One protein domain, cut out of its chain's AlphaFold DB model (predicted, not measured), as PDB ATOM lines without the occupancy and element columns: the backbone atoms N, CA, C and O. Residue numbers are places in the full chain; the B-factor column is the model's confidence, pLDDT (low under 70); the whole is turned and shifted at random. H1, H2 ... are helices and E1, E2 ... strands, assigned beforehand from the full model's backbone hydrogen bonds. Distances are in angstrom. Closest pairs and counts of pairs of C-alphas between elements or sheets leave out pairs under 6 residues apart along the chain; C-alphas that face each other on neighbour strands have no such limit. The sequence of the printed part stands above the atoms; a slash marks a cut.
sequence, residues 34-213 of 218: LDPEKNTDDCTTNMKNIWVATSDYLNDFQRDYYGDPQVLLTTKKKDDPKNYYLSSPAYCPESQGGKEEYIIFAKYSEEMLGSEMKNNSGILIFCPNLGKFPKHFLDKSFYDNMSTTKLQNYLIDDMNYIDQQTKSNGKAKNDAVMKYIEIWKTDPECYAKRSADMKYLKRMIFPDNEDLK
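This is residues 34 to 213 of the 218 residues of an uncharacterized protein of Candidatus Cloacimonetes bacterium ADurb.Bin088 (UniProt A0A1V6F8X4). A long two-stranded hairpin, E1 and E2, runs through a helical body, with the long helix H1 on one side of it and the helical hairpin of H4 and H5 on the other. The tip of the strand hairpin, residues 112 to 117, sticks out; H2 lies beside H1, H3 packs on H4, and H6 and H7 lie on the far side of H4 and H5 from H1. The printed part has 180 residues with seven named helices and two named strands, in the order H1 H2 E1 E2 H3 H4 H5 H6 H7; the sheet E1 - E2 is antiparallel and the class is mixed, helices and strands. The whole is compact, with a radius of gyration of the C-alphas of 16.6 A and spans of 44 by 42 by 28 A.

H1, residues 36 to 61, begins at C-alpha 36 (-21.121, -3.455, -32.048) and is 36.8 A long. H2 is residues 70 to 74. E1, residues 103 to 113, measures 31.6 A, and E2, residues 116 to 126, measures 32.8 A, ending at C-alpha 126 (-33.313, -9.584, -43.040). H3 is residues 140 to 144. H4, residues 150 to 166, measures 24.6 A, and H5, residues 170 to 186, measures 24.2 A. H6 is residues 190 to 196, and H7, residues 200 to 205, ends at C-alpha 205 (-29.000, -8.949, -59.555).

H1 and H2 only just touch, with 3 pairs of C-alphas within 8 A, the closest those of Ala 53 and Leu 72 at 6.9 A. The closest C-alphas of H1 and E2 are those of Met 47 and Ile 125, 5.9 A apart. E1 and E2 form a hairpin, antiparallel at 165 degrees; N 105 and O 124, 2.9 A apart, and N 120 and O 109, 2.8 A apart, are within hydrogen-bond range. The closest C-alphas of E2 and H4 are those of Gly 122 and Gln 152, 4.1 A apart. H3 touches residues 156 to 160 of H4, closest at Lys 140 and Ile 156, whose C-alphas are 6.2 A apart. H4 and H5, a helical hairpin, touch at a shallow tilt of 31 degrees, opposite ways; the C-alphas of Thr 166 and Lys 173 are closest, at 5.3 A. H5 and H6 touch only at the corner, and only just, with 3 pairs of C-alphas within 8 A, the closest those of Trp 184 and Cys 190 at 5.9 A. H7 touches H5 at a steep tilt of 49 degrees, opposite ways, closest at the C-alphas of Ala 176 and Ile 205, 6.1 A. H1 is apart from H4 and H5, among others. In each of the seven helices every O i to N i+4 pair is within hydrogen-bond range.

The two C-alphas farthest apart, those of Leu 34 and Ser 115, are 56.0 A apart. The printed part has no cut. The links H2 to E1, 28 residues, and E2 to H3, 13 residues, are long. The mean pLDDT of the printed part is 90.2, and residues 34 and 147 are under 70.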
ATOM      1  N   LEU A  34     -22.646   0.476 -26.862       66.06
ATOM      2  CA  LEU A  34     -21.408   0.784 -27.588       66.06
ATOM      3  C   LEU A  34     -20.652  -0.460 -28.063       66.06
ATOM      4  O   LEU A  34     -19.565  -0.307 -28.610       66.06
ATOM      5  N   ASP A  35     -21.187  -1.658 -27.829       79.94
ATOM      6  CA  ASP A  35     -20.587  -2.918 -28.258       79.94
ATOM      7  C   ASP A  35     -21.221  -3.379 -29.587       79.94
ATOM      8  O   ASP A  35     -22.322  -3.945 -29.584       79.94
ATOM      9  N   PRO A  36     -20.564  -3.133 -30.739       83.56
ATOM     10  CA  PRO A  36     -21.121  -3.455 -32.048       83.56
ATOM     11  C   PRO A  36     -21.174  -4.966 -32.298       83.56
ATOM     12  O   PRO A  36     -21.963  -5.430 -33.122       83.56
ATOM     13  N   GLU A  37     -20.318  -5.736 -31.621       88.56
ATOM     14  CA  GLU A  37     -20.293  -7.194 -31.726       88.56
ATOM     15  C   GLU A  37     -21.515  -7.769 -31.021       88.56
ATOM     16  O   GLU A  37     -22.311  -8.465 -31.650       88.56
ATOM     17  N   LYS A  38     -21.770  -7.327 -29.786       90.12
ATOM     18  CA  LYS A  38     -22.997  -7.684 -29.072       90.12
ATOM     19  C   LYS A  38     -24.261  -7.273 -29.832       90.12
ATOM     20  O   LYS A  38     -25.197  -8.059 -29.920       90.12
ATOM     21  N   ASN A  39     -24.296  -6.072 -30.417       90.81
ATOM     22  CA  ASN A  39     -25.439  -5.639 -31.231       90.81
ATOM     23  C   ASN A  39     -25.645  -6.545 -32.456       90.81
ATOM     24  O   ASN A  39     -26.782  -6.853 -32.816       90.81
ATOM     25  N   THR A  40     -24.558  -7.002 -33.079       92.81
ATOM     26  CA  THR A  40     -24.622  -7.952 -34.195       92.81
ATOM     27  C   THR A  40     -25.160  -9.306 -33.725       92.81
ATOM     28  O   THR A  40     -26.068  -9.859 -34.353       92.81
ATOM     29  N   ASP A  41     -24.672  -9.820 -32.599       92.81
ATOM     30  CA  ASP A  41     -25.104 -11.097 -32.023       92.81
ATOM     31  C   ASP A  41     -26.573 -11.074 -31.594       92.81
ATOM     32  O   ASP A  41     -27.338 -11.981 -31.932       92.81
ATOM     33  N   ASP A  42     -27.005 -10.008 -30.922       93.25
ATOM     34  CA  ASP A  42     -28.398  -9.804 -30.524       93.25
ATOM     35  C   ASP A  42     -29.297  -9.682 -31.767       93.25
ATOM     36  O   ASP A  42     -30.360 -10.306 -31.848       93.25
ATOM     37  N   CYS A  43     -28.855  -8.936 -32.788       94.06
ATOM     38  CA  CYS A  43     -29.599  -8.798 -34.036       94.06
ATOM     39  C   CYS A  43     -29.752 -10.139 -34.760       94.06
ATOM     40  O   CYS A  43     -30.854 -10.486 -35.186       94.06
ATOM     41  N   THR A  44     -28.667 -10.898 -34.911       94.88
ATOM     42  CA  THR A  44     -28.716 -12.203 -35.580       94.88
ATOM     43  C   THR A  44     -29.512 -13.211 -34.757       94.88
ATOM     44  O   THR A  44     -30.280 -13.972 -35.333       94.88
ATOM     45  N   THR A  45     -29.436 -13.182 -33.426       95.00
ATOM     46  CA  THR A  45     -30.267 -14.015 -32.540       95.00
ATOM     47  C   THR A  45     -31.754 -13.733 -32.740       95.00
ATOM     48  O   THR A  45     -32.538 -14.667 -32.921       95.00
ATOM     49  N   ASN A  46     -32.146 -12.459 -32.812       94.88
ATOM     50  CA  ASN A  46     -33.520 -12.075 -33.139       94.88
ATOM     51  C   ASN A  46     -33.948 -12.625 -34.506       94.88
ATOM     52  O   ASN A  46     -35.015 -13.225 -34.620       94.88
ATOM     53  N   MET A  47     -33.096 -12.500 -35.527       95.19
ATOM     54  CA  MET A  47     -33.380 -13.045 -36.858       95.19
ATOM     55  C   MET A  47     -33.539 -14.572 -36.841       95.19
ATOM     56  O   MET A  47     -34.446 -15.089 -37.489       95.19
ATOM     57  N   LYS A  48     -32.710 -15.299 -36.079       94.88
ATOM     58  CA  LYS A  48     -32.807 -16.762 -35.917       94.88
ATOM     59  C   LYS A  48     -34.117 -17.168 -35.240       94.88
ATOM     60  O   LYS A  48     -34.779 -18.089 -35.708       94.88
ATOM     61  N   ASN A  49     -34.529 -16.458 -34.191       94.44
ATOM     62  CA  ASN A  49     -35.798 -16.717 -33.507       94.44
ATOM     63  C   ASN A  49     -36.998 -16.499 -34.440       94.44
ATOM     64  O   ASN A  49     -37.906 -17.328 -34.491       94.44
ATOM     65  N   ILE A  50     -36.972 -15.420 -35.230       94.94
ATOM     66  CA  ILE A  50     -38.000 -15.147 -36.242       94.94
ATOM     67  C   ILE A  50     -37.982 -16.223 -37.335       94.94
ATOM     68  O   ILE A  50     -39.046 -16.653 -37.776       94.94
ATOM     69  N   TRP A  51     -36.804 -16.695 -37.751       94.25
ATOM     70  CA  TRP A  51     -36.673 -17.777 -38.730       94.25
ATOM     71  C   TRP A  51     -37.349 -19.061 -38.236       94.25
ATOM     72  O   TRP A  51     -38.143 -19.641 -38.971       94.25
ATOM     73  N   VAL A  52     -37.107 -19.462 -36.982       92.75
ATOM     74  CA  VAL A  52     -37.743 -20.647 -36.377       92.75
ATOM     75  C   VAL A  52     -39.261 -20.476 -36.325       92.75
ATOM     76  O   VAL A  52     -39.990 -21.345 -36.795       92.75
ATOM     77  N   ALA A  53     -39.745 -19.325 -35.849       93.44
ATOM     78  CA  ALA A  53     -41.176 -19.015 -35.814       93.44
ATOM     79  C   ALA A  53     -41.826 -19.053 -37.211       93.44
ATOM     80  O   ALA A  53     -42.942 -19.543 -37.377       93.44
ATOM     81  N   THR A  54     -41.113 -18.554 -38.223       94.06
ATOM     82  CA  THR A  54     -41.556 -18.560 -39.622       94.06
ATOM     83  C   THR A  54     -41.563 -19.975 -40.202       94.06
ATOM     84  O   THR A  54     -42.463 -20.312 -40.963       94.06
ATOM     85  N   SER A  55     -40.591 -20.813 -39.834       92.38
ATOM     86  CA  SER A  55     -40.516 -22.218 -40.250       92.38
ATOM     87  C   SER A  55     -41.697 -23.021 -39.720       92.38
ATOM     88  O   SER A  55     -42.396 -23.665 -40.502       92.38
ATOM     89  N   ASP A  56     -41.992 -22.891 -38.424       92.00
ATOM     90  CA  ASP A  56     -43.179 -23.485 -37.803       92.00
ATOM     91  C   ASP A  56     -44.456 -23.038 -38.535       92.00
ATOM     92  O   ASP A  56     -45.286 -23.862 -38.917       92.00
ATOM     93  N   TYR A  57     -44.586 -21.734 -38.805       92.56
ATOM     94  CA  TYR A  57     -45.733 -21.186 -39.530       92.56
ATOM     95  C   TYR A  57     -45.857 -21.770 -40.946       92.56
ATOM     96  O   TYR A  57     -46.942 -22.164 -41.371       92.56
ATOM     97  N   LEU A  58     -44.757 -21.862 -41.696       91.31
ATOM     98  CA  LEU A  58     -44.783 -22.427 -43.046       91.31
ATOM     99  C   LEU A  58     -45.159 -23.907 -43.048       91.31
ATOM    100  O   LEU A  58     -45.873 -24.340 -43.950       91.31
ATOM    101  N   ASN A  59     -44.710 -24.671 -42.054       89.69
ATOM    102  CA  ASN A  59     -45.062 -26.084 -41.934       89.69
ATOM    103  C   ASN A  59     -46.564 -26.271 -41.674       89.69
ATOM    104  O   ASN A  59     -47.175 -27.171 -42.254       89.69
ATOM    105  N   ASP A  60     -47.171 -25.386 -40.881       91.06
ATOM    106  CA  ASP A  60     -48.589 -25.469 -40.518       91.06
ATOM    107  C   ASP A  60     -49.540 -25.001 -41.628       91.06
ATOM    108  O   ASP A  60     -50.643 -25.551 -41.764       91.06
ATOM    109  N   PHE A  61     -49.126 -23.997 -42.410       90.62
ATOM    110  CA  PHE A  61     -49.966 -23.333 -43.414       90.62
ATOM    111  C   PHE A  61     -49.592 -23.624 -44.873       90.62
ATOM    112  O   PHE A  61     -50.402 -23.323 -45.747       90.62
ATOM    113  N   GLN A  62     -48.402 -24.176 -45.140       90.50
ATOM    114  CA  GLN A  62     -47.944 -24.644 -46.460       90.50
ATOM    115  C   GLN A  62     -48.171 -23.628 -47.589       90.50
ATOM    116  O   GLN A  62     -48.697 -23.932 -48.656       90.50
ATOM    117  N   ARG A  63     -47.810 -22.373 -47.327       89.94
ATOM    118  CA  ARG A  63     -47.998 -21.266 -48.264       89.94
ATOM    119  C   ARG A  63     -46.886 -20.245 -48.140       89.94
ATOM    120  O   ARG A  63     -46.240 -20.135 -47.099       89.94
ATOM    121  N   ASP A  64     -46.729 -19.465 -49.197       90.62
ATOM    122  CA  ASP A  64     -45.865 -18.294 -49.200       90.62
ATOM    123  C   ASP A  64     -46.234 -17.314 -48.084       90.62
ATOM    124  O   ASP A  64     -47.409 -17.082 -47.782       90.62
ATOM    125  N   TYR A  65     -45.211 -16.692 -47.509       91.25
ATOM    126  CA  TYR A  65     -45.359 -15.697 -46.465       91.25
ATOM    127  C   TYR A  65     -44.297 -14.606 -46.618       91.25
ATOM    128  O   TYR A  65     -43.109 -14.804 -46.379       91.25
ATOM    129  N   TYR A  66     -44.748 -13.420 -47.017       86.69
ATOM    130  CA  TYR A  66     -43.907 -12.234 -47.211       86.69
ATOM    131  C   TYR A  66     -44.321 -11.125 -46.247       86.69
ATOM    132  O   TYR A  66     -44.592  -9.997 -46.663       86.69
ATOM    133  N   GLY A  67     -44.531 -11.507 -44.989       77.19
ATOM    134  CA  GLY A  67     -45.385 -10.767 -44.074       77.19
ATOM    135  C   GLY A  67     -44.663 -10.031 -42.958       77.19
ATOM    136  O   GLY A  67     -43.506 -10.284 -42.628       77.19
ATOM    137  N   ASP A  68     -45.440  -9.139 -42.363       81.56
ATOM    138  CA  ASP A  68     -45.160  -8.427 -41.127       81.56
ATOM    139  C   ASP A  68     -45.017  -9.419 -39.944       81.56
ATOM    140  O   ASP A  68     -45.931 -10.222 -39.715       81.56
ATOM    141  N   PRO A  69     -43.922  -9.366 -39.155       85.81
ATOM    142  CA  PRO A  69     -43.759 -10.143 -37.921       85.81
ATOM    143  C   PRO A  69     -44.966 -10.133 -36.962       85.81
ATOM    144  O   PRO A  69     -45.131 -11.093 -36.205       85.81
ATOM    145  N   GLN A  70     -45.844  -9.122 -37.004       86.94
ATOM    146  CA  GLN A  70     -47.101  -9.089 -36.245       86.94
ATOM    147  C   GLN A  70     -47.994 -10.306 -36.482       86.94
ATOM    148  O   GLN A  70     -48.675 -10.755 -35.556       86.94
ATOM    149  N   VAL A  71     -47.987 -10.897 -37.680       90.38
ATOM    150  CA  VAL A  71     -48.766 -12.117 -37.939       90.38
ATOM    151  C   VAL A  71     -48.249 -13.263 -37.070       90.38
ATOM    152  O   VAL A  71     -49.049 -14.001 -36.498       90.38
ATOM    153  N   LEU A  72     -46.934 -13.384 -36.884       92.06
ATOM    154  CA  LEU A  72     -46.345 -14.423 -36.036       92.06
ATOM    155  C   LEU A  72     -46.601 -14.173 -34.542       92.06
ATOM    156  O   LEU A  72     -46.724 -15.127 -33.777       92.06
ATOM    157  N   LEU A  73     -46.720 -12.907 -34.136       91.19
ATOM    158  CA  LEU A  73     -47.033 -12.504 -32.758       91.19
ATOM    159  C   LEU A  73     -48.499 -12.728 -32.378       91.19
ATOM    160  O   LEU A  73     -48.816 -12.897 -31.204       91.19
ATOM    161  N   THR A  74     -49.400 -12.692 -33.360       91.50
ATOM    162  CA  THR A  74     -50.852 -12.741 -33.134       91.50
ATOM    163  C   THR A  74     -51.479 -14.074 -33.534       91.50
ATOM    164  O   THR A  74     -52.569 -14.408 -33.065       91.50
ATOM    165  N   THR A  75     -50.792 -14.878 -34.349       92.31
ATOM    166  CA  THR A  75     -51.272 -16.202 -34.756       92.31
ATOM    167  C   THR A  75     -50.842 -17.260 -33.747       92.31
ATOM    168  O   THR A  75     -49.663 -17.396 -33.420       92.31
ATOM    169  N   LYS A  76     -51.813 -18.031 -33.256       91.88
ATOM    170  CA  LYS A  76     -51.576 -19.174 -32.370       91.88
ATOM    171  C   LYS A  76     -51.032 -20.368 -33.150       91.88
ATOM    172  O   LYS A  76     -51.466 -20.598 -34.281       91.88
ATOM    173  N   LYS A  77     -50.123 -21.130 -32.538       91.81
ATOM    174  CA  LYS A  77     -49.599 -22.367 -33.133       91.81
ATOM    175  C   LYS A  77     -50.724 -23.386 -33.301       91.81
ATOM    176  O   LYS A  77     -51.606 -23.475 -32.443       91.81
ATOM    177  N   LYS A  78     -50.692 -24.154 -34.393       89.81
ATOM    178  CA  LYS A  78     -51.723 -25.158 -34.692       89.81
ATOM    179  C   LYS A  78     -51.716 -26.289 -33.664       89.81
ATOM    180  O   LYS A  78     -52.775 -26.661 -33.161       89.81
ATOM    181  N   ASP A  79     -50.520 -26.748 -33.304       88.06
ATOM    182  CA  ASP A  79     -50.314 -27.856 -32.366       88.06
ATOM    183  C   ASP A  79     -50.295 -27.420 -30.890       88.06
ATOM    184  O   ASP A  79     -50.488 -28.242 -29.994       88.06
ATOM    185  N   ASP A  80     -50.114 -26.123 -30.616       88.62
ATOM    186  CA  ASP A  80     -50.164 -25.565 -29.261       88.62
ATOM    187  C   ASP A  80     -50.892 -24.207 -29.214       88.62
ATOM    188  O   ASP A  80     -50.263 -23.144 -29.185       88.62
ATOM    189  N   PRO A  81     -52.238 -24.210 -29.137       88.31
ATOM    190  CA  PRO A  81     -53.046 -22.987 -29.155       88.31
ATOM    191  C   PRO A  81     -52.880 -22.067 -27.932       88.31
ATOM    192  O   PRO A  81     -53.541 -21.020 -27.850       88.31
ATOM    193  N   LYS A  82     -52.064 -22.451 -26.941       89.88
ATOM    194  CA  LYS A  82     -51.703 -21.585 -25.809       89.88
ATOM    195  C   LYS A  82     -50.561 -20.636 -26.160       89.88
ATOM    196  O   LYS A  82     -50.434 -19.604 -25.508       89.88
ATOM    197  N   ASN A  83     -49.780 -20.968 -27.185       91.12
ATOM    198  CA  ASN A  83     -48.604 -20.225 -27.602       91.12
ATOM    199  C   ASN A  83     -48.792 -19.608 -28.996       91.12
ATOM    200  O   ASN A  83     -49.530 -20.115 -29.844       91.12
ATOM    201  N   TYR A  84     -48.113 -18.486 -29.218       92.69
ATOM    202  CA  TYR A  84     -47.999 -17.826 -30.520       92.69
ATOM    203  C   TYR A  84     -46.727 -18.299 -31.237       92.69
ATOM    204  O   TYR A  84     -45.840 -18.878 -30.599       92.69
ATOM    205  N   TYR A  85     -46.618 -18.084 -32.553       92.00
ATOM    206  CA  TYR A  85     -45.398 -18.456 -33.289       92.00
ATOM    207  C   TYR A  85     -44.185 -17.663 -32.816       92.00
ATOM    208  O   TYR A  85     -43.119 -18.239 -32.609       92.00
ATOM    209  N   LEU A  86     -44.369 -16.365 -32.588       92.81
ATOM    210  CA  LEU A  86     -43.389 -15.495 -31.961       92.81
ATOM    211  C   LEU A  86     -43.928 -15.033 -30.602       92.81
ATOM    212  O   LEU A  86     -45.072 -14.601 -30.495       92.81
ATOM    213  N   SER A  87     -43.118 -15.143 -29.551       87.94
ATOM    214  CA  SER A  87     -43.544 -14.841 -28.176       87.94
ATOM    215  C   SER A  87     -43.503 -13.350 -27.838       87.94
ATOM    216  O   SER A  87     -44.288 -12.882 -27.014       87.94
ATOM    217  N   SER A  88     -42.590 -12.601 -28.451       88.81
ATOM    218  CA  SER A  88     -42.406 -11.175 -28.207       88.81
ATOM    219  C   SER A  88     -41.887 -10.459 -29.452       88.81
ATOM    220  O   SER A  88     -41.184 -11.064 -30.267       88.81
ATOM    221  N   PRO A  89     -42.224  -9.167 -29.629       88.38
ATOM    222  CA  PRO A  89     -41.660  -8.386 -30.716       88.38
ATOM    223  C   PRO A  89     -40.147  -8.262 -30.532       88.38
ATOM    224  O   PRO A  89     -39.659  -8.004 -29.428       88.38
ATOM    225  N   ALA A  90     -39.417  -8.422 -31.630       89.31
ATOM    226  CA  ALA A  90     -37.975  -8.264 -31.679       89.31
ATOM    227  C   ALA A  90     -37.624  -7.133 -32.647       89.31
ATOM    228  O   ALA A  90     -38.170  -7.057 -33.747       89.31
ATOM    229  N   TYR A  91     -36.693  -6.275 -32.238       90.94
ATOM    230  CA  TYR A  91     -36.228  -5.132 -33.022       90.94
ATOM    231  C   TYR A  91     -34.706  -5.151 -33.119       90.94
ATOM    232  O   TYR A  91     -34.024  -5.740 -32.278       90.94
ATOM    233  N   CYS A  92     -34.170  -4.499 -34.149       90.62
ATOM    234  CA  CYS A  92     -32.730  -4.350 -34.290       90.62
ATOM    235  C   CYS A  92     -32.172  -3.504 -33.124       90.62
ATOM    236  O   CYS A  92     -32.678  -2.403 -32.885       90.62
ATOM    237  N   PRO A  93     -31.124  -3.961 -32.411       89.69
ATOM    238  CA  PRO A  93     -30.532  -3.211 -31.297       89.69
ATOM    239  C   PRO A  93     -29.939  -1.865 -31.741       89.69
ATOM    240  O   PRO A  93     -29.939  -0.900 -30.979       89.69
ATOM    241  N   GLU A  94     -29.525  -1.766 -33.006       88.69
ATOM    242  CA  GLU A  94     -28.996  -0.537 -33.607       88.69
ATOM    243  C   GLU A  94     -30.078   0.493 -33.974       88.69
ATOM    244  O   GLU A  94     -29.761   1.620 -34.353       88.69
ATOM    245  N   SER A  95     -31.367   0.155 -33.848       83.12
ATOM    246  CA  SER A  95     -32.461   1.089 -34.147       83.12
ATOM    247  C   SER A  95     -32.642   2.178 -33.077       83.12
ATOM    248  O   SER A  95     -33.489   3.046 -33.256       83.12
ATOM    249  N   GLN A  96     -31.885   2.158 -31.969       73.00
ATOM    250  CA  GLN A  96     -31.912   3.175 -30.896       73.00
ATOM    251  C   GLN A  96     -33.335   3.554 -30.420       73.00
ATOM    252  O   GLN A  96     -33.646   4.720 -30.183       73.00
ATOM    253  N   GLY A  97     -34.224   2.562 -30.291       72.25
ATOM    254  CA  GLY A  97     -35.631   2.763 -29.910       72.25
ATOM    255  C   GLY A  97     -36.611   2.891 -31.083       72.25
ATOM    256  O   GLY A  97     -37.820   2.969 -30.863       72.25
ATOM    257  N   GLY A  98     -36.120   2.862 -32.323       76.31
ATOM    258  CA  GLY A  98     -36.933   2.663 -33.516       76.31
ATOM    259  C   GLY A  98     -37.586   1.279 -33.525       76.31
ATOM    260  O   GLY A  98     -36.959   0.282 -33.171       76.31
ATOM    261  N   LYS A  99     -38.855   1.222 -33.939       80.50
ATOM    262  CA  LYS A  99     -39.659  -0.011 -34.027       80.50
ATOM    263  C   LYS A  99     -39.711  -0.556 -35.453       80.50
ATOM    264  O   LYS A  99     -40.771  -0.933 -35.938       80.50
ATOM    265  N   GLU A 100     -38.580  -0.521 -36.145       85.31
ATOM    266  CA  GLU A 100     -38.490  -1.071 -37.495       85.31
ATOM    267  C   GLU A 100     -38.478  -2.595 -37.420       85.31
ATOM    268  O   GLU A 100     -37.654  -3.193 -36.723       85.31
ATOM    269  N   GLU A 101     -39.417  -3.213 -38.121       90.44
ATOM    270  CA  GLU A 101     -39.614  -4.655 -38.111       90.44
ATOM    271  C   GLU A 101     -38.635  -5.362 -39.050       90.44
ATOM    272  O   GLU A 101     -38.201  -4.826 -40.073       90.44
ATOM    273  N   TYR A 102     -38.274  -6.593 -38.689       93.56
ATOM    274  CA  TYR A 102     -37.487  -7.462 -39.555       93.56
ATOM    275  C   TYR A 102     -38.281  -7.853 -40.795       93.56
ATOM    276  O   TYR A 102     -39.487  -8.085 -40.742       93.56
ATOM    277  N   ILE A 103     -37.575  -7.975 -41.911       93.44
ATOM    278  CA  ILE A 103     -38.181  -8.342 -43.185       93.44
ATOM    279  C   ILE A 103     -38.170  -9.859 -43.286       93.44
ATOM    280  O   ILE A 103     -37.105 -10.479 -43.244       93.44
ATOM    281  N   ILE A 104     -39.356 -10.441 -43.430       94.81
ATOM    282  CA  ILE A 104     -39.540 -11.881 -43.579       94.81
ATOM    283  C   ILE A 104     -39.851 -12.186 -45.040       94.81
ATOM    284  O   ILE A 104     -40.798 -11.655 -45.625       94.81
ATOM    285  N   PHE A 105     -39.055 -13.070 -45.627       95.12
ATOM    286  CA  PHE A 105     -39.306 -13.638 -46.937       95.12
ATOM    287  C   PHE A 105     -39.341 -15.154 -46.816       95.12
ATOM    288  O   PHE A 105     -38.321 -15.783 -46.549       95.12
ATOM    289  N   ALA A 106     -40.512 -15.743 -47.015       93.75
ATOM    290  CA  ALA A 106     -40.684 -17.178 -46.976       93.75
ATOM    291  C   ALA A 106     -41.480 -17.658 -48.190       93.75
ATOM    292  O   ALA A 106     -42.567 -17.163 -48.490       93.75
ATOM    293  N   LYS A 107     -40.909 -18.631 -48.892       92.50
ATOM    294  CA  LYS A 107     -41.442 -19.223 -50.113       92.50
ATOM    295  C   LYS A 107     -41.720 -20.698 -49.873       92.50
ATOM    296  O   LYS A 107     -40.906 -21.393 -49.263       92.50
ATOM    297  N   TYR A 108     -42.845 -21.168 -50.384       91.31
ATOM    298  CA  TYR A 108     -43.227 -22.568 -50.377       91.31
ATOM    299  C   TYR A 108     -43.406 -23.060 -51.816       91.31
ATOM    300  O   TYR A 108     -43.919 -22.348 -52.678       91.31
ATOM    301  N   SER A 109     -42.946 -24.274 -52.088       87.56
ATOM    302  CA  SER A 109     -43.110 -24.937 -53.375       87.56
ATOM    303  C   SER A 109     -43.247 -26.433 -53.168       87.56
ATOM    304  O   SER A 109     -42.515 -27.033 -52.383       87.56
ATOM    305  N   GLU A 110     -44.115 -27.055 -53.946       87.25
ATOM    306  CA  GLU A 110     -44.211 -28.507 -54.034       87.25
ATOM    307  C   GLU A 110     -43.548 -28.970 -55.331       87.25
ATOM    308  O   GLU A 110     -43.647 -28.309 -56.365       87.25
ATOM    309  N   GLU A 111     -42.828 -30.084 -55.278       83.50
ATOM    310  CA  GLU A 111     -42.190 -30.688 -56.448       83.50
ATOM    311  C   GLU A 111     -42.476 -32.190 -56.447       83.50
ATOM    312  O   GLU A 111     -42.205 -32.870 -55.455       83.50
ATOM    313  N   MET A 112     -43.013 -32.721 -57.551       80.38
ATOM    314  CA  MET A 112     -43.122 -34.171 -57.731       80.38
ATOM    315  C   MET A 112     -41.754 -34.761 -58.068       80.38
ATOM    316  O   MET A 112     -41.146 -34.414 -59.080       80.38
ATOM    317  N   LEU A 113     -41.300 -35.702 -57.246       77.88
ATOM    318  CA  LEU A 113     -40.112 -36.512 -57.481       77.88
ATOM    319  C   LEU A 113     -40.553 -37.964 -57.669       77.88
ATOM    320  O   LEU A 113     -40.791 -38.698 -56.713       77.88
ATOM    321  N   GLY A 114     -40.698 -38.369 -58.932       82.12
ATOM    322  CA  GLY A 114     -41.261 -39.675 -59.274       82.12
ATOM    323  C   GLY A 114     -42.737 -39.752 -58.884       82.12
ATOM    324  O   GLY A 114     -43.565 -39.084 -59.496       82.12
ATOM    325  N   SER A 115     -43.061 -40.571 -57.881       81.62
ATOM    326  CA  SER A 115     -44.421 -40.737 -57.346       81.62
ATOM    327  C   SER A 115     -44.671 -39.997 -56.027       81.62
ATOM    328  O   SER A 115     -45.771 -40.093 -55.487       81.62
ATOM    329  N   GLU A 116     -43.674 -39.294 -55.481       83.44
ATOM    330  CA  GLU A 116     -43.781 -38.598 -54.194       83.44
ATOM    331  C   GLU A 116     -43.841 -37.077 -54.375       83.44
ATOM    332  O   GLU A 116     -43.053 -36.488 -55.117       83.44
ATOM    333  N   MET A 117     -44.770 -36.433 -53.664       81.94
ATOM    334  CA  MET A 117     -44.828 -34.976 -53.537       81.94
ATOM    335  C   MET A 117     -43.853 -34.530 -52.452       81.94
ATOM    336  O   MET A 117     -44.012 -34.878 -51.282       81.94
ATOM    337  N   LYS A 118     -42.835 -33.758 -52.837       86.69
ATOM    338  CA  LYS A 118     -41.853 -33.203 -51.910       86.69
ATOM    339  C   LYS A 118     -42.140 -31.732 -51.646       86.69
ATOM    340  O   LYS A 118     -42.135 -30.908 -52.559       86.69
ATOM    341  N   ASN A 119     -42.297 -31.409 -50.369       86.81
ATOM    342  CA  ASN A 119     -42.479 -30.043 -49.903       86.81
ATOM    343  C   ASN A 119     -41.119 -29.355 -49.777       86.81
ATOM    344  O   ASN A 119     -40.208 -29.865 -49.121       86.81
ATOM    345  N   ASN A 120     -40.983 -28.188 -50.394       89.12
ATOM    346  CA  ASN A 120     -39.792 -27.359 -50.336       89.12
ATOM    347  C   ASN A 120     -40.165 -25.989 -49.770       89.12
ATOM    348  O   ASN A 120     -41.029 -25.296 -50.298       89.12
ATOM    349  N   SER A 121     -39.486 -25.581 -48.706       91.12
ATOM    350  CA  SER A 121     -39.643 -24.268 -48.086       91.12
ATOM    351  C   SER A 121     -38.311 -23.536 -48.077       91.12
ATOM    352  O   SER A 121     -37.270 -24.141 -47.834       91.12
ATOM    353  N   GLY A 122     -38.330 -22.240 -48.360       92.25
ATOM    354  CA  GLY A 122     -37.159 -21.381 -48.264       92.25
ATOM    355  C   GLY A 122     -37.497 -20.126 -47.483       92.25
ATOM    356  O   GLY A 122     -38.443 -19.430 -47.835       92.25
ATOM    357  N   ILE A 123     -36.739 -19.841 -46.431       94.44
ATOM    358  CA  ILE A 123     -36.988 -18.749 -45.494       94.44
ATOM    359  C   ILE A 123     -35.719 -17.915 -45.348       94.44
ATOM    360  O   ILE A 123     -34.643 -18.428 -45.026       94.44
ATOM    361  N   LEU A 124     -35.876 -16.610 -45.535       94.44
ATOM    362  CA  LEU A 124     -34.866 -15.584 -45.354       94.44
ATOM    363  C   LEU A 124     -35.422 -14.498 -44.435       94.44
ATOM    364  O   LEU A 124     -36.541 -14.022 -44.622       94.44
ATOM    365  N   ILE A 125     -34.620 -14.106 -43.451       95.00
ATOM    366  CA  ILE A 125     -34.930 -13.017 -42.528       95.00
ATOM    367  C   ILE A 125     -33.856 -11.958 -42.720       95.00
ATOM    368  O   ILE A 125     -32.672 -12.298 -42.727       95.00
ATOM    369  N   PHE A 126     -34.247 -10.692 -42.850       94.62
ATOM    370  CA  PHE A 126     -33.313  -9.584 -43.040       94.62
ATOM    371  C   PHE A 126     -33.501  -8.495 -41.991       94.62
ATOM    372  O   PHE A 126     -34.621  -8.154 -41.606       94.62
ATOM    373  N   CYS A 127     -32.380  -7.932 -41.541       94.44
ATOM    374  CA  CYS A 127     -32.370  -6.764 -40.672       94.44
ATOM    375  C   CYS A 127     -32.868  -5.525 -41.438       94.44
ATOM    376  O   CYS A 127     -32.366  -5.267 -42.535       94.44
ATOM    377  N   PRO A 128     -33.763  -4.699 -40.861       93.00
ATOM    378  CA  PRO A 128     -34.218  -3.464 -41.509       93.00
ATOM    379  C   PRO A 128     -33.079  -2.456 -41.727       93.00
ATOM    380  O   PRO A 128     -33.125  -1.634 -42.636       93.00
ATOM    381  N   ASN A 129     -32.013  -2.553 -40.928       92.81
ATOM    382  CA  ASN A 129     -30.853  -1.671 -40.999       92.81
ATOM    383  C   ASN A 129     -29.641  -2.307 -41.702       92.81
ATOM    384  O   ASN A 129     -28.522  -1.814 -41.548       92.81
ATOM    385  N   LEU A 130     -29.843  -3.349 -42.519       93.81
ATOM    386  CA  LEU A 130     -28.774  -4.001 -43.292       93.81
ATOM    387  C   LEU A 130     -27.967  -3.009 -44.150       93.81
ATOM    388  O   LEU A 130     -26.754  -3.146 -44.298       93.81
ATOM    389  N   GLY A 131     -28.630  -1.955 -44.642       93.44
ATOM    390  CA  GLY A 131     -28.012  -0.851 -45.379       93.44
ATOM    391  C   GLY A 131     -26.869  -0.148 -44.632       93.44
ATOM    392  O   GLY A 131     -25.911   0.309 -45.252       93.44
ATOM    393  N   LYS A 132     -26.967  -0.071 -43.300       92.19
ATOM    394  CA  LYS A 132     -25.992   0.588 -42.414       92.19
ATOM    395  C   LYS A 132     -25.085  -0.419 -41.711       92.19
ATOM    396  O   LYS A 132     -23.906  -0.143 -41.517       92.19
ATOM    397  N   PHE A 133     -25.627  -1.586 -41.366       93.06
ATOM    398  CA  PHE A 133     -24.941  -2.629 -40.611       93.06
ATOM    399  C   PHE A 133     -24.829  -3.898 -41.467       93.06
ATOM    400  O   PHE A 133     -25.645  -4.810 -41.345       93.06
ATOM    401  N   PRO A 134     -23.811  -3.995 -42.341       93.50
ATOM    402  CA  PRO A 134     -23.658  -5.108 -43.285       93.50
ATOM    403  C   PRO A 134     -23.444  -6.467 -42.611       93.50
ATOM    404  O   PRO A 134     -23.624  -7.489 -43.270       93.50
ATOM    405  N   LYS A 135     -23.038  -6.481 -41.332       93.50
ATOM    406  CA  LYS A 135     -22.874  -7.691 -40.515       93.50
ATOM    407  C   LYS A 135     -24.193  -8.226 -39.953       93.50
ATOM    408  O   LYS A 135     -24.219  -9.336 -39.444       93.50
ATOM    409  N   HIS A 136     -25.291  -7.472 -40.044       94.56
ATOM    410  CA  HIS A 136     -26.617  -7.922 -39.612       94.56
ATOM    411  C   HIS A 136     -27.256  -8.833 -40.670       94.56
ATOM    412  O   HIS A 136     -28.350  -8.579 -41.178       94.56
ATOM    413  N   PHE A 137     -26.521  -9.875 -41.035       94.06
ATOM    414  CA  PHE A 137     -26.832 -10.821 -42.086       94.06
ATOM    415  C   PHE A 137     -26.602 -12.223 -41.527       94.06
ATOM    416  O   PHE A 137     -25.628 -12.449 -40.815       94.06
ATOM    417  N   LEU A 138     -27.523 -13.152 -41.784       93.31
ATOM    418  CA  LEU A 138     -27.363 -14.516 -41.294       93.31
ATOM    419  C   LEU A 138     -26.356 -15.263 -42.166       93.31
ATOM    420  O   LEU A 138     -26.525 -15.356 -43.382       93.31
ATOM    421  N   ASP A 139     -25.334 -15.818 -41.524       88.69
ATOM    422  CA  ASP A 139     -24.313 -16.602 -42.205       88.69
ATOM    423  C   ASP A 139     -24.881 -17.899 -42.784       88.69
ATOM    424  O   ASP A 139     -25.775 -18.533 -42.216       88.69
ATOM    425  N   LYS A 140     -24.271 -18.360 -43.880       88.94
ATOM    426  CA  LYS A 140     -24.577 -19.655 -44.507       88.94
ATOM    427  C   LYS A 140     -24.564 -20.814 -43.501       88.94
ATOM    428  O   LYS A 140     -25.439 -21.675 -43.547       88.94
ATOM    429  N   SER A 141     -23.620 -20.797 -42.560       88.25
ATOM    430  CA  SER A 141     -23.466 -21.835 -41.535       88.25
ATOM    431  C   SER A 141     -24.697 -21.991 -40.639       88.25
ATOM    432  O   SER A 141     -24.978 -23.097 -40.188       88.25
ATOM    433  N   PHE A 142     -25.459 -20.924 -40.380       89.69
ATOM    434  CA  PHE A 142     -26.707 -21.037 -39.628       89.69
ATOM    435  C   PHE A 142     -27.722 -21.891 -40.391       89.69
ATOM    436  O   PHE A 142     -28.299 -22.822 -39.832       89.69
ATOM    437  N   TYR A 143     -27.909 -21.592 -41.674       85.69
ATOM    438  CA  TYR A 143     -28.916 -22.260 -42.486       85.69
ATOM    439  C   TYR A 143     -28.563 -23.715 -42.799       85.69
ATOM    440  O   TYR A 143     -29.448 -24.567 -42.742       85.69
ATOM    441  N   ASP A 144     -27.279 -24.002 -43.044       83.62
ATOM    442  CA  ASP A 144     -26.776 -25.363 -43.277       83.62
ATOM    443  C   ASP A 144     -27.140 -26.324 -42.122       83.62
ATOM    444  O   ASP A 144     -27.290 -27.526 -42.338       83.62
ATOM    445  N   ASN A 145     -27.319 -25.799 -40.904       80.50
ATOM    446  CA  ASN A 145     -27.658 -26.571 -39.707       80.50
ATOM    447  C   ASN A 145     -29.169 -26.677 -39.416       80.50
ATOM    448  O   ASN A 145     -29.543 -27.411 -38.503       80.50
ATOM    449  N   MET A 146     -30.036 -25.949 -40.132       73.75
ATOM    450  CA  MET A 146     -31.454 -25.791 -39.760       73.75
ATOM    451  C   MET A 146     -32.453 -26.429 -40.734       73.75
ATOM    452  O   MET A 146     -33.406 -27.069 -40.297       73.75
ATOM    453  N   SER A 147     -32.291 -26.249 -42.048       68.06
ATOM    454  CA  SER A 147     -33.214 -26.808 -43.051       68.06
ATOM    455  C   SER A 147     -32.514 -26.978 -44.392       68.06
ATOM    456  O   SER A 147     -31.853 -26.062 -44.872       68.06
ATOM    457  N   THR A 148     -32.673 -28.149 -45.007       70.50
ATOM    458  CA  THR A 148     -31.924 -28.566 -46.205       70.50
ATOM    459  C   THR A 148     -32.820 -28.798 -47.419       70.50
ATOM    460  O   THR A 148     -32.455 -29.545 -48.335       70.50
ATOM    461  N   THR A 149     -34.013 -28.184 -47.458       88.56
ATOM    462  CA  THR A 149     -34.864 -28.297 -48.651       88.56
ATOM    463  C   THR A 149     -34.132 -27.741 -49.875       88.56
ATOM    464  O   THR A 149     -33.260 -26.874 -49.772       88.56
ATOM    465  N   LYS A 150     -34.499 -28.228 -51.063       89.75
ATOM    466  CA  LYS A 150     -33.878 -27.789 -52.318       89.75
ATOM    467  C   LYS A 150     -34.021 -26.275 -52.503       89.75
ATOM    468  O   LYS A 150     -33.055 -25.604 -52.851       89.75
ATOM    469  N   LEU A 151     -35.205 -25.744 -52.186       91.50
ATOM    470  CA  LEU A 151     -35.480 -24.312 -52.217       91.50
ATOM    471  C   LEU A 151     -34.610 -23.546 -51.214       91.50
ATOM    472  O   LEU A 151     -33.962 -22.583 -51.611       91.50
ATOM    473  N   GLN A 152     -34.532 -23.988 -49.955       93.06
ATOM    474  CA  GLN A 152     -33.682 -23.343 -48.951       93.06
ATOM    475  C   GLN A 152     -32.217 -23.293 -49.410       93.06
ATOM    476  O   GLN A 152     -31.602 -22.233 -49.328       93.06
ATOM    477  N   ASN A 153     -31.684 -24.384 -49.969       92.00
ATOM    478  CA  ASN A 153     -30.312 -24.426 -50.487       92.00
ATOM    479  C   ASN A 153     -30.084 -23.400 -51.608       92.00
ATOM    480  O   ASN A 153     -29.072 -22.703 -51.603       92.00
ATOM    481  N   TYR A 154     -31.041 -23.235 -52.529       92.88
ATOM    482  CA  TYR A 154     -30.955 -22.199 -53.564       92.88
ATOM    483  C   TYR A 154     -30.909 -20.792 -52.974       92.88
ATOM    484  O   TYR A 154     -30.070 -19.990 -53.385       92.88
ATOM    485  N   LEU A 155     -31.769 -20.514 -51.990       93.25
ATOM    486  CA  LEU A 155     -31.791 -19.219 -51.318       93.25
ATOM    487  C   LEU A 155     -30.459 -18.934 -50.610       93.25
ATOM    488  O   LEU A 155     -29.910 -17.846 -50.764       93.25
ATOM    489  N   ILE A 156     -29.913 -19.912 -49.878       93.12
ATOM    490  CA  ILE A 156     -28.634 -19.781 -49.165       93.12
ATOM    491  C   ILE A 156     -27.490 -19.507 -50.141       93.12
ATOM    492  O   ILE A 156     -26.691 -18.601 -49.906       93.12
ATOM    493  N   ASP A 157     -27.405 -20.268 -51.233       93.75
ATOM    494  CA  ASP A 157     -26.342 -20.114 -52.227       93.75
ATOM    495  C   ASP A 157     -26.356 -18.722 -52.862       93.75
ATOM    496  O   ASP A 157     -25.302 -18.125 -53.107       93.75
ATOM    497  N   ASP A 158     -27.550 -18.195 -53.129       94.88
ATOM    498  CA  ASP A 158     -27.710 -16.864 -53.697       94.88
ATOM    499  C   ASP A 158     -27.409 -15.768 -52.666       94.88
ATOM    500  O   ASP A 158     -26.730 -14.797 -52.999       94.88
ATOM    501  N   MET A 159     -27.838 -15.937 -51.411       95.19
ATOM    502  CA  MET A 159     -27.522 -15.008 -50.319       95.19
ATOM    503  C   MET A 159     -26.026 -14.949 -50.032       95.19
ATOM    504  O   MET A 159     -25.466 -13.862 -49.912       95.19
ATOM    505  N   ASN A 160     -25.362 -16.102 -49.990       94.81
ATOM    506  CA  ASN A 160     -23.917 -16.187 -49.831       94.81
ATOM    507  C   ASN A 160     -23.190 -15.512 -51.004       94.81
ATOM    508  O   ASN A 160     -22.203 -14.811 -50.800       94.81
ATOM    509  N   TYR A 161     -23.694 -15.656 -52.233       95.25
ATOM    510  CA  TYR A 161     -23.136 -14.932 -53.375       95.25
ATOM    511  C   TYR A 161     -23.314 -13.410 -53.238       95.25
ATOM    512  O   TYR A 161     -22.352 -12.670 -53.432       95.25
ATOM    513  N   ILE A 162     -24.506 -12.932 -52.860       95.88
ATOM    514  CA  ILE A 162     -24.755 -11.500 -52.607       95.88
ATOM    515  C   ILE A 162     -23.804 -10.970 -51.530       95.88
ATOM    516  O   ILE A 162     -23.210  -9.903 -51.708       95.88
ATOM    517  N   ASP A 163     -23.621 -11.713 -50.440       94.88
ATOM    518  CA  ASP A 163     -22.703 -11.344 -49.367       94.88
ATOM    519  C   ASP A 163     -21.253 -11.239 -49.867       94.88
ATOM    520  O   ASP A 163     -20.598 -10.221 -49.651       94.88
ATOM    521  N   GLN A 164     -20.781 -12.211 -50.653       94.31
ATOM    522  CA  GLN A 164     -19.436 -12.195 -51.238       94.31
ATOM    523  C   GLN A 164     -19.201 -11.022 -52.202       94.31
ATOM    524  O   GLN A 164     -18.107 -10.448 -52.215       94.31
ATOM    525  N   GLN A 165     -20.209 -10.657 -53.005       94.88
ATOM    526  CA  GLN A 165     -20.106  -9.544 -53.956       94.88
ATOM    527  C   GLN A 165     -20.157  -8.178 -53.264       94.88
ATOM    528  O   GLN A 165     -19.476  -7.243 -53.680       94.88
ATOM    529  N   THR A 166     -20.950  -8.046 -52.199       94.69
ATOM    530  CA  THR A 166     -21.208  -6.748 -51.549       94.69
ATOM    531  C   THR A 166     -20.340  -6.507 -50.313       94.69
ATOM    532  O   THR A 166     -20.042  -5.356 -49.987       94.69
ATOM    533  N   LYS A 167     -19.856  -7.567 -49.657       92.56
ATOM    534  CA  LYS A 167     -18.961  -7.549 -48.489       92.56
ATOM    535  C   LYS A 167     -19.472  -6.592 -47.403       92.56
ATOM    536  O   LYS A 167     -20.583  -6.737 -46.897       92.56
ATOM    537  N   SER A 168     -18.672  -5.585 -47.052       92.69
ATOM    538  CA  SER A 168     -19.003  -4.564 -46.052       92.69
ATOM    539  C   SER A 168     -19.823  -3.392 -46.611       92.69
ATOM    540  O   SER A 168     -20.107  -2.449 -45.878       92.69
ATOM    541  N   ASN A 169     -20.207  -3.400 -47.892       95.69
ATOM    542  CA  ASN A 169     -21.068  -2.364 -48.458       95.69
ATOM    543  C   ASN A 169     -22.539  -2.674 -48.142       95.69
ATOM    544  O   ASN A 169     -23.235  -3.320 -48.925       95.69
ATOM    545  N   GLY A 170     -23.003  -2.201 -46.982       93.62
ATOM    546  CA  GLY A 170     -24.366  -2.446 -46.499       93.62
ATOM    547  C   GLY A 170     -25.444  -1.966 -47.469       93.62
ATOM    548  O   GLY A 170     -26.399  -2.695 -47.722       93.62
ATOM    549  N   LYS A 171     -25.273  -0.786 -48.083       96.19
ATOM    550  CA  LYS A 171     -26.238  -0.250 -49.053       96.19
ATOM    551  C   LYS A 171     -26.376  -1.169 -50.266       96.19
ATOM    552  O   LYS A 171     -27.483  -1.589 -50.577       96.19
ATOM    553  N   ALA A 172     -25.258  -1.534 -50.896       95.94
ATOM    554  CA  ALA A 172     -25.277  -2.442 -52.042       95.94
ATOM    555  C   ALA A 172     -25.859  -3.818 -51.673       95.94
ATOM    556  O   ALA A 172     -26.612  -4.393 -52.455       95.94
ATOM    557  N   LYS A 173     -25.552  -4.321 -50.469       96.50
ATOM    558  CA  LYS A 173     -26.113  -5.572 -49.941       96.50
ATOM    559  C   LYS A 173     -27.629  -5.499 -49.804       96.50
ATOM    560  O   LYS A 173     -28.330  -6.375 -50.300       96.50
ATOM    561  N   ASN A 174     -28.131  -4.441 -49.178       96.12
ATOM    562  CA  ASN A 174     -29.560  -4.218 -49.008       96.12
ATOM    563  C   ASN A 174     -30.278  -4.099 -50.358       96.12
ATOM    564  O   ASN A 174     -31.276  -4.779 -50.574       96.12
ATOM    565  N   ASP A 175     -29.746  -3.304 -51.288       96.50
ATOM    566  CA  ASP A 175     -30.344  -3.117 -52.614       96.50
ATOM    567  C   ASP A 175     -30.402  -4.445 -53.397       96.50
ATOM    568  O   ASP A 175     -31.428  -4.780 -53.994       96.50
ATOM    569  N   ALA A 176     -29.333  -5.250 -53.339       96.81
ATOM    570  CA  ALA A 176     -29.277  -6.573 -53.961       96.81
ATOM    571  C   ALA A 176     -30.286  -7.560 -53.347       96.81
ATOM    572  O   ALA A 176     -30.970  -8.272 -54.083       96.81
ATOM    573  N   VAL A 177     -30.414  -7.580 -52.015       95.62
ATOM    574  CA  VAL A 177     -31.388  -8.419 -51.296       95.62
ATOM    575  C   VAL A 177     -32.824  -8.027 -51.639       95.62
ATOM    576  O   VAL A 177     -33.643  -8.894 -51.934       95.62
ATOM    577  N   MET A 178     -33.150  -6.734 -51.649       95.38
ATOM    578  CA  MET A 178     -34.505  -6.285 -51.987       95.38
ATOM    579  C   MET A 178     -34.864  -6.639 -53.427       95.38
ATOM    580  O   MET A 178     -35.959  -7.133 -53.686       95.38
ATOM    581  N   LYS A 179     -33.917  -6.472 -54.356       96.12
ATOM    582  CA  LYS A 179     -34.083  -6.900 -55.748       96.12
ATOM    583  C   LYS A 179     -34.279  -8.415 -55.859       96.12
ATOM    584  O   LYS A 179     -35.138  -8.852 -56.617       96.12
ATOM    585  N   TYR A 180     -33.529  -9.208 -55.092       95.75
ATOM    586  CA  TYR A 180     -33.701 -10.662 -55.016       95.75
ATOM    587  C   TYR A 180     -35.125 -11.041 -54.593       95.75
ATOM    588  O   TYR A 180     -35.784 -11.826 -55.271       95.75
ATOM    589  N   ILE A 181     -35.609 -10.452 -53.496       94.56
ATOM    590  CA  ILE A 181     -36.962 -10.682 -52.975       94.56
ATOM    591  C   ILE A 181     -38.016 -10.300 -54.016       94.56
ATOM    592  O   ILE A 181     -38.976 -11.041 -54.218       94.56
ATOM    593  N   GLU A 182     -37.843  -9.159 -54.682       94.69
ATOM    594  CA  GLU A 182     -38.806  -8.670 -55.665       94.69
ATOM    595  C   GLU A 182     -38.920  -9.605 -56.872       94.69
ATOM    596  O   GLU A 182     -40.030  -9.904 -57.308       94.69
ATOM    597  N   ILE A 183     -37.801 -10.143 -57.368       94.38
ATOM    598  CA  ILE A 183     -37.811 -11.137 -58.454       94.38
ATOM    599  C   ILE A 183     -38.632 -12.363 -58.043       94.38
ATOM    600  O   ILE A 183     -39.512 -12.793 -58.784       94.38
ATOM    601  N   TRP A 184     -38.407 -12.895 -56.840       92.94
ATOM    602  CA  TRP A 184     -39.167 -14.047 -56.348       92.94
ATOM    603  C   TRP A 184     -40.664 -13.780 -56.168       92.94
ATOM    604  O   TRP A 184     -41.469 -14.703 -56.301       92.94
ATOM    605  N   LYS A 185     -41.040 -12.545 -55.824       91.31
ATOM    606  CA  LYS A 185     -42.442 -12.138 -55.668       91.31
ATOM    607  C   LYS A 185     -43.146 -11.945 -57.007       91.31
ATOM    608  O   LYS A 185     -44.345 -12.192 -57.094       91.31
ATOM    609  N   THR A 186     -42.420 -11.479 -58.019       92.88
ATOM    610  CA  THR A 186     -42.996 -11.029 -59.294       92.88
ATOM    611  C   THR A 186     -42.896 -12.049 -60.419       92.88
ATOM    612  O   THR A 186     -43.716 -11.989 -61.330       92.88
ATOM    613  N   ASP A 187     -41.948 -12.989 -60.362       91.81
ATOM    614  CA  ASP A 187     -41.791 -14.056 -61.354       91.81
ATOM    615  C   ASP A 187     -42.286 -15.408 -60.800       91.81
ATOM    616  O   ASP A 187     -41.570 -16.068 -60.035       91.81
ATOM    617  N   PRO A 188     -43.485 -15.877 -61.201       88.44
ATOM    618  CA  PRO A 188     -44.018 -17.174 -60.785       88.44
ATOM    619  C   PRO A 188     -43.137 -18.360 -61.200       88.44
ATOM    620  O   PRO A 188     -43.155 -19.400 -60.546       88.44
ATOM    621  N   GLU A 189     -42.344 -18.211 -62.264       90.75
ATOM    622  CA  GLU A 189     -41.458 -19.253 -62.788       90.75
ATOM    623  C   GLU A 189     -40.044 -19.181 -62.197       90.75
ATOM    624  O   GLU A 189     -39.170 -19.967 -62.576       90.75
ATOM    625  N   CYS A 190     -39.800 -18.264 -61.255       91.19
ATOM    626  CA  CYS A 190     -38.489 -18.043 -60.655       91.19
ATOM    627  C   CYS A 190     -37.867 -19.339 -60.114       91.19
ATOM    628  O   CYS A 190     -36.686 -19.603 -60.348       91.19
ATOM    629  N   TYR A 191     -38.668 -20.196 -59.466       90.50
ATOM    630  CA  TYR A 191     -38.208 -21.498 -58.976       90.50
ATOM    631  C   TYR A 191     -37.674 -22.389 -60.104       90.50
ATOM    632  O   TYR A 191     -36.554 -22.891 -60.019       90.50
ATOM    633  N   ALA A 192     -38.448 -22.550 -61.180       90.06
ATOM    634  CA  ALA A 192     -38.075 -23.393 -62.310       90.06
ATOM    635  C   ALA A 192     -36.823 -22.853 -63.017       90.06
ATOM    636  O   ALA A 192     -35.878 -23.603 -63.256       90.06
ATOM    637  N   LYS A 193     -36.767 -21.539 -63.270       92.81
ATOM    638  CA  LYS A 193     -35.617 -20.885 -63.915       92.81
ATOM    639  C   LYS A 193     -34.351 -20.991 -63.069       92.81
ATOM    640  O   LYS A 193     -33.290 -21.322 -63.593       92.81
ATOM    641  N   ARG A 194     -34.456 -20.784 -61.751       92.12
ATOM    642  CA  ARG A 194     -33.332 -20.937 -60.813       92.12
ATOM    643  C   ARG A 194     -32.898 -22.393 -60.628       92.12
ATOM    644  O   ARG A 194     -31.719 -22.640 -60.371       92.12
ATOM    645  N   SER A 195     -33.828 -23.341 -60.745       89.56
ATOM    646  CA  SER A 195     -33.524 -24.775 -60.729       89.56
ATOM    647  C   SER A 195     -32.828 -25.224 -62.015       89.56
ATOM    648  O   SER A 195     -31.992 -26.121 -61.949       89.56
ATOM    649  N   ALA A 196     -33.165 -24.632 -63.165       91.31
ATOM    650  CA  ALA A 196     -32.545 -24.936 -64.454       91.31
ATOM    651  C   ALA A 196     -31.166 -24.274 -64.615       91.31
ATOM    652  O   ALA A 196     -30.259 -24.874 -65.186       91.31
ATOM    653  N   ASP A 197     -30.992 -23.059 -64.088       92.25
ATOM    654  CA  ASP A 197     -29.729 -22.325 -64.144       92.25
ATOM    655  C   ASP A 197     -29.393 -21.665 -62.797       92.25
ATOM    656  O   ASP A 197     -30.014 -20.692 -62.356       92.25
ATOM    657  N   MET A 198     -28.318 -22.153 -62.170       90.31
ATOM    658  CA  MET A 198     -27.843 -21.669 -60.871       90.31
ATOM    659  C   MET A 198     -27.325 -20.225 -60.873       90.31
ATOM    660  O   MET A 198     -27.145 -19.628 -59.809       90.31
ATOM    661  N   LYS A 199     -27.043 -19.661 -62.050       92.19
ATOM    662  CA  LYS A 199     -26.605 -18.276 -62.235       92.19
ATOM    663  C   LYS A 199     -27.756 -17.343 -62.618       92.19
ATOM    664  O   LYS A 199     -27.531 -16.135 -62.663       92.19
ATOM    665  N   TYR A 200     -28.974 -17.851 -62.843       92.75
ATOM    666  CA  TYR A 200     -30.123 -17.058 -63.302       92.75
ATOM    667  C   TYR A 200     -30.383 -15.817 -62.438       92.75
ATOM    668  O   TYR A 200     -30.311 -14.687 -62.926       92.75
ATOM    669  N   LEU A 201     -30.603 -16.017 -61.136       93.38
ATOM    670  CA  LEU A 201     -30.862 -14.920 -60.198       93.38
ATOM    671  C   LEU A 201     -29.637 -14.021 -60.009       93.38
ATOM    672  O   LEU A 201     -29.763 -12.799 -59.936       93.38
ATOM    673  N   LYS A 202     -28.439 -14.615 -60.009       94.25
ATOM    674  CA  LYS A 202     -27.172 -13.890 -59.862       94.25
ATOM    675  C   LYS A 202     -26.982 -12.886 -61.000       94.25
ATOM    676  O   LYS A 202     -26.682 -11.730 -60.723       94.25
ATOM    677  N   ARG A 203     -27.232 -13.292 -62.255       93.94
ATOM    678  CA  ARG A 203     -27.181 -12.407 -63.435       93.94
ATOM    679  C   ARG A 203     -28.170 -11.258 -63.331       93.94
ATOM    680  O   ARG A 203     -27.837 -10.128 -63.662       93.94
ATOM    681  N   MET A 204     -29.393 -11.533 -62.884       92.75
ATOM    682  CA  MET A 204     -30.402 -10.481 -62.784       92.75
ATOM    683  C   MET A 204     -30.043  -9.444 -61.728       92.75
ATOM    684  O   MET A 204     -30.329  -8.263 -61.916       92.75
ATOM    685  N   ILE A 205     -29.398  -9.854 -60.637       94.19
ATOM    686  CA  ILE A 205     -29.000  -8.949 -59.555       94.19
ATOM    687  C   ILE A 205     -27.739  -8.175 -59.920       94.19
ATOM    688  O   ILE A 205     -27.734  -6.955 -59.756       94.19
ATOM    689  N   PHE A 206     -26.740  -8.859 -60.479       93.94
ATOM    690  CA  PHE A 206     -25.442  -8.312 -60.873       93.94
ATOM    691  C   PHE A 206     -25.230  -8.451 -62.394       93.94
ATOM    692  O   PHE A 206     -24.424  -9.276 -62.827       93.94
ATOM    693  N   PRO A 207     -25.950  -7.666 -63.221       90.25
ATOM    694  CA  PRO A 207     -25.914  -7.807 -64.682       90.25
ATOM    695  C   PRO A 207     -24.546  -7.484 -65.288       90.25
ATOM    696  O   PRO A 207     -24.186  -8.038 -66.322       90.25
ATOM    697  N   ASP A 208     -23.769  -6.631 -64.620       89.62
ATOM    698  CA  ASP A 208     -22.458  -6.188 -65.093       89.62
ATOM    699  C   ASP A 208     -21.325  -7.171 -64.743       89.62
ATOM    700  O   ASP A 208     -20.174  -6.940 -65.107       89.62
ATOM    701  N   ASN A 209     -21.617  -8.272 -64.036       89.06
ATOM    702  CA  ASN A 209     -20.605  -9.264 -63.681       89.06
ATOM    703  C   ASN A 209     -20.322 -10.206 -64.865       89.06
ATOM    704  O   ASN A 209     -21.181 -10.982 -65.291       89.06
ATOM    705  N   GLU A 210     -19.093 -10.154 -65.380       84.00
ATOM    706  CA  GLU A 210     -18.687 -10.900 -66.574       84.00
ATOM    707  C   GLU A 210     -18.690 -12.419 -66.380       84.00
ATOM    708  O   GLU A 210     -19.099 -13.135 -67.293       84.00
ATOM    709  N   ASP A 211     -18.372 -12.912 -65.179       83.25
ATOM    710  CA  ASP A 211     -18.356 -14.350 -64.849       83.25
ATOM    711  C   ASP A 211     -19.757 -14.984 -64.886       83.25
ATOM    712  O   ASP A 211     -19.932 -16.215 -64.844       83.25
ATOM    713  N   LEU A 212     -20.784 -14.135 -64.906       85.19
ATOM    714  CA  LEU A 212     -22.174 -14.542 -64.966       85.19
ATOM    715  C   LEU A 212     -22.736 -14.531 -66.385       85.19
ATOM    716  O   LEU A 212     -23.785 -15.143 -66.575       85.19
ATOM    717  N   LYS A 213     -22.078 -13.892 -67.364       80.31
ATOM    718  CA  LYS A 213     -22.554 -13.833 -68.755       80.31
ATOM    719  C   LYS A 213     -22.713 -15.251 -69.317       80.31
ATOM    720  O   LYS A 213     -21.923 -16.147 -69.024       80.31
TER     721      LYS A 213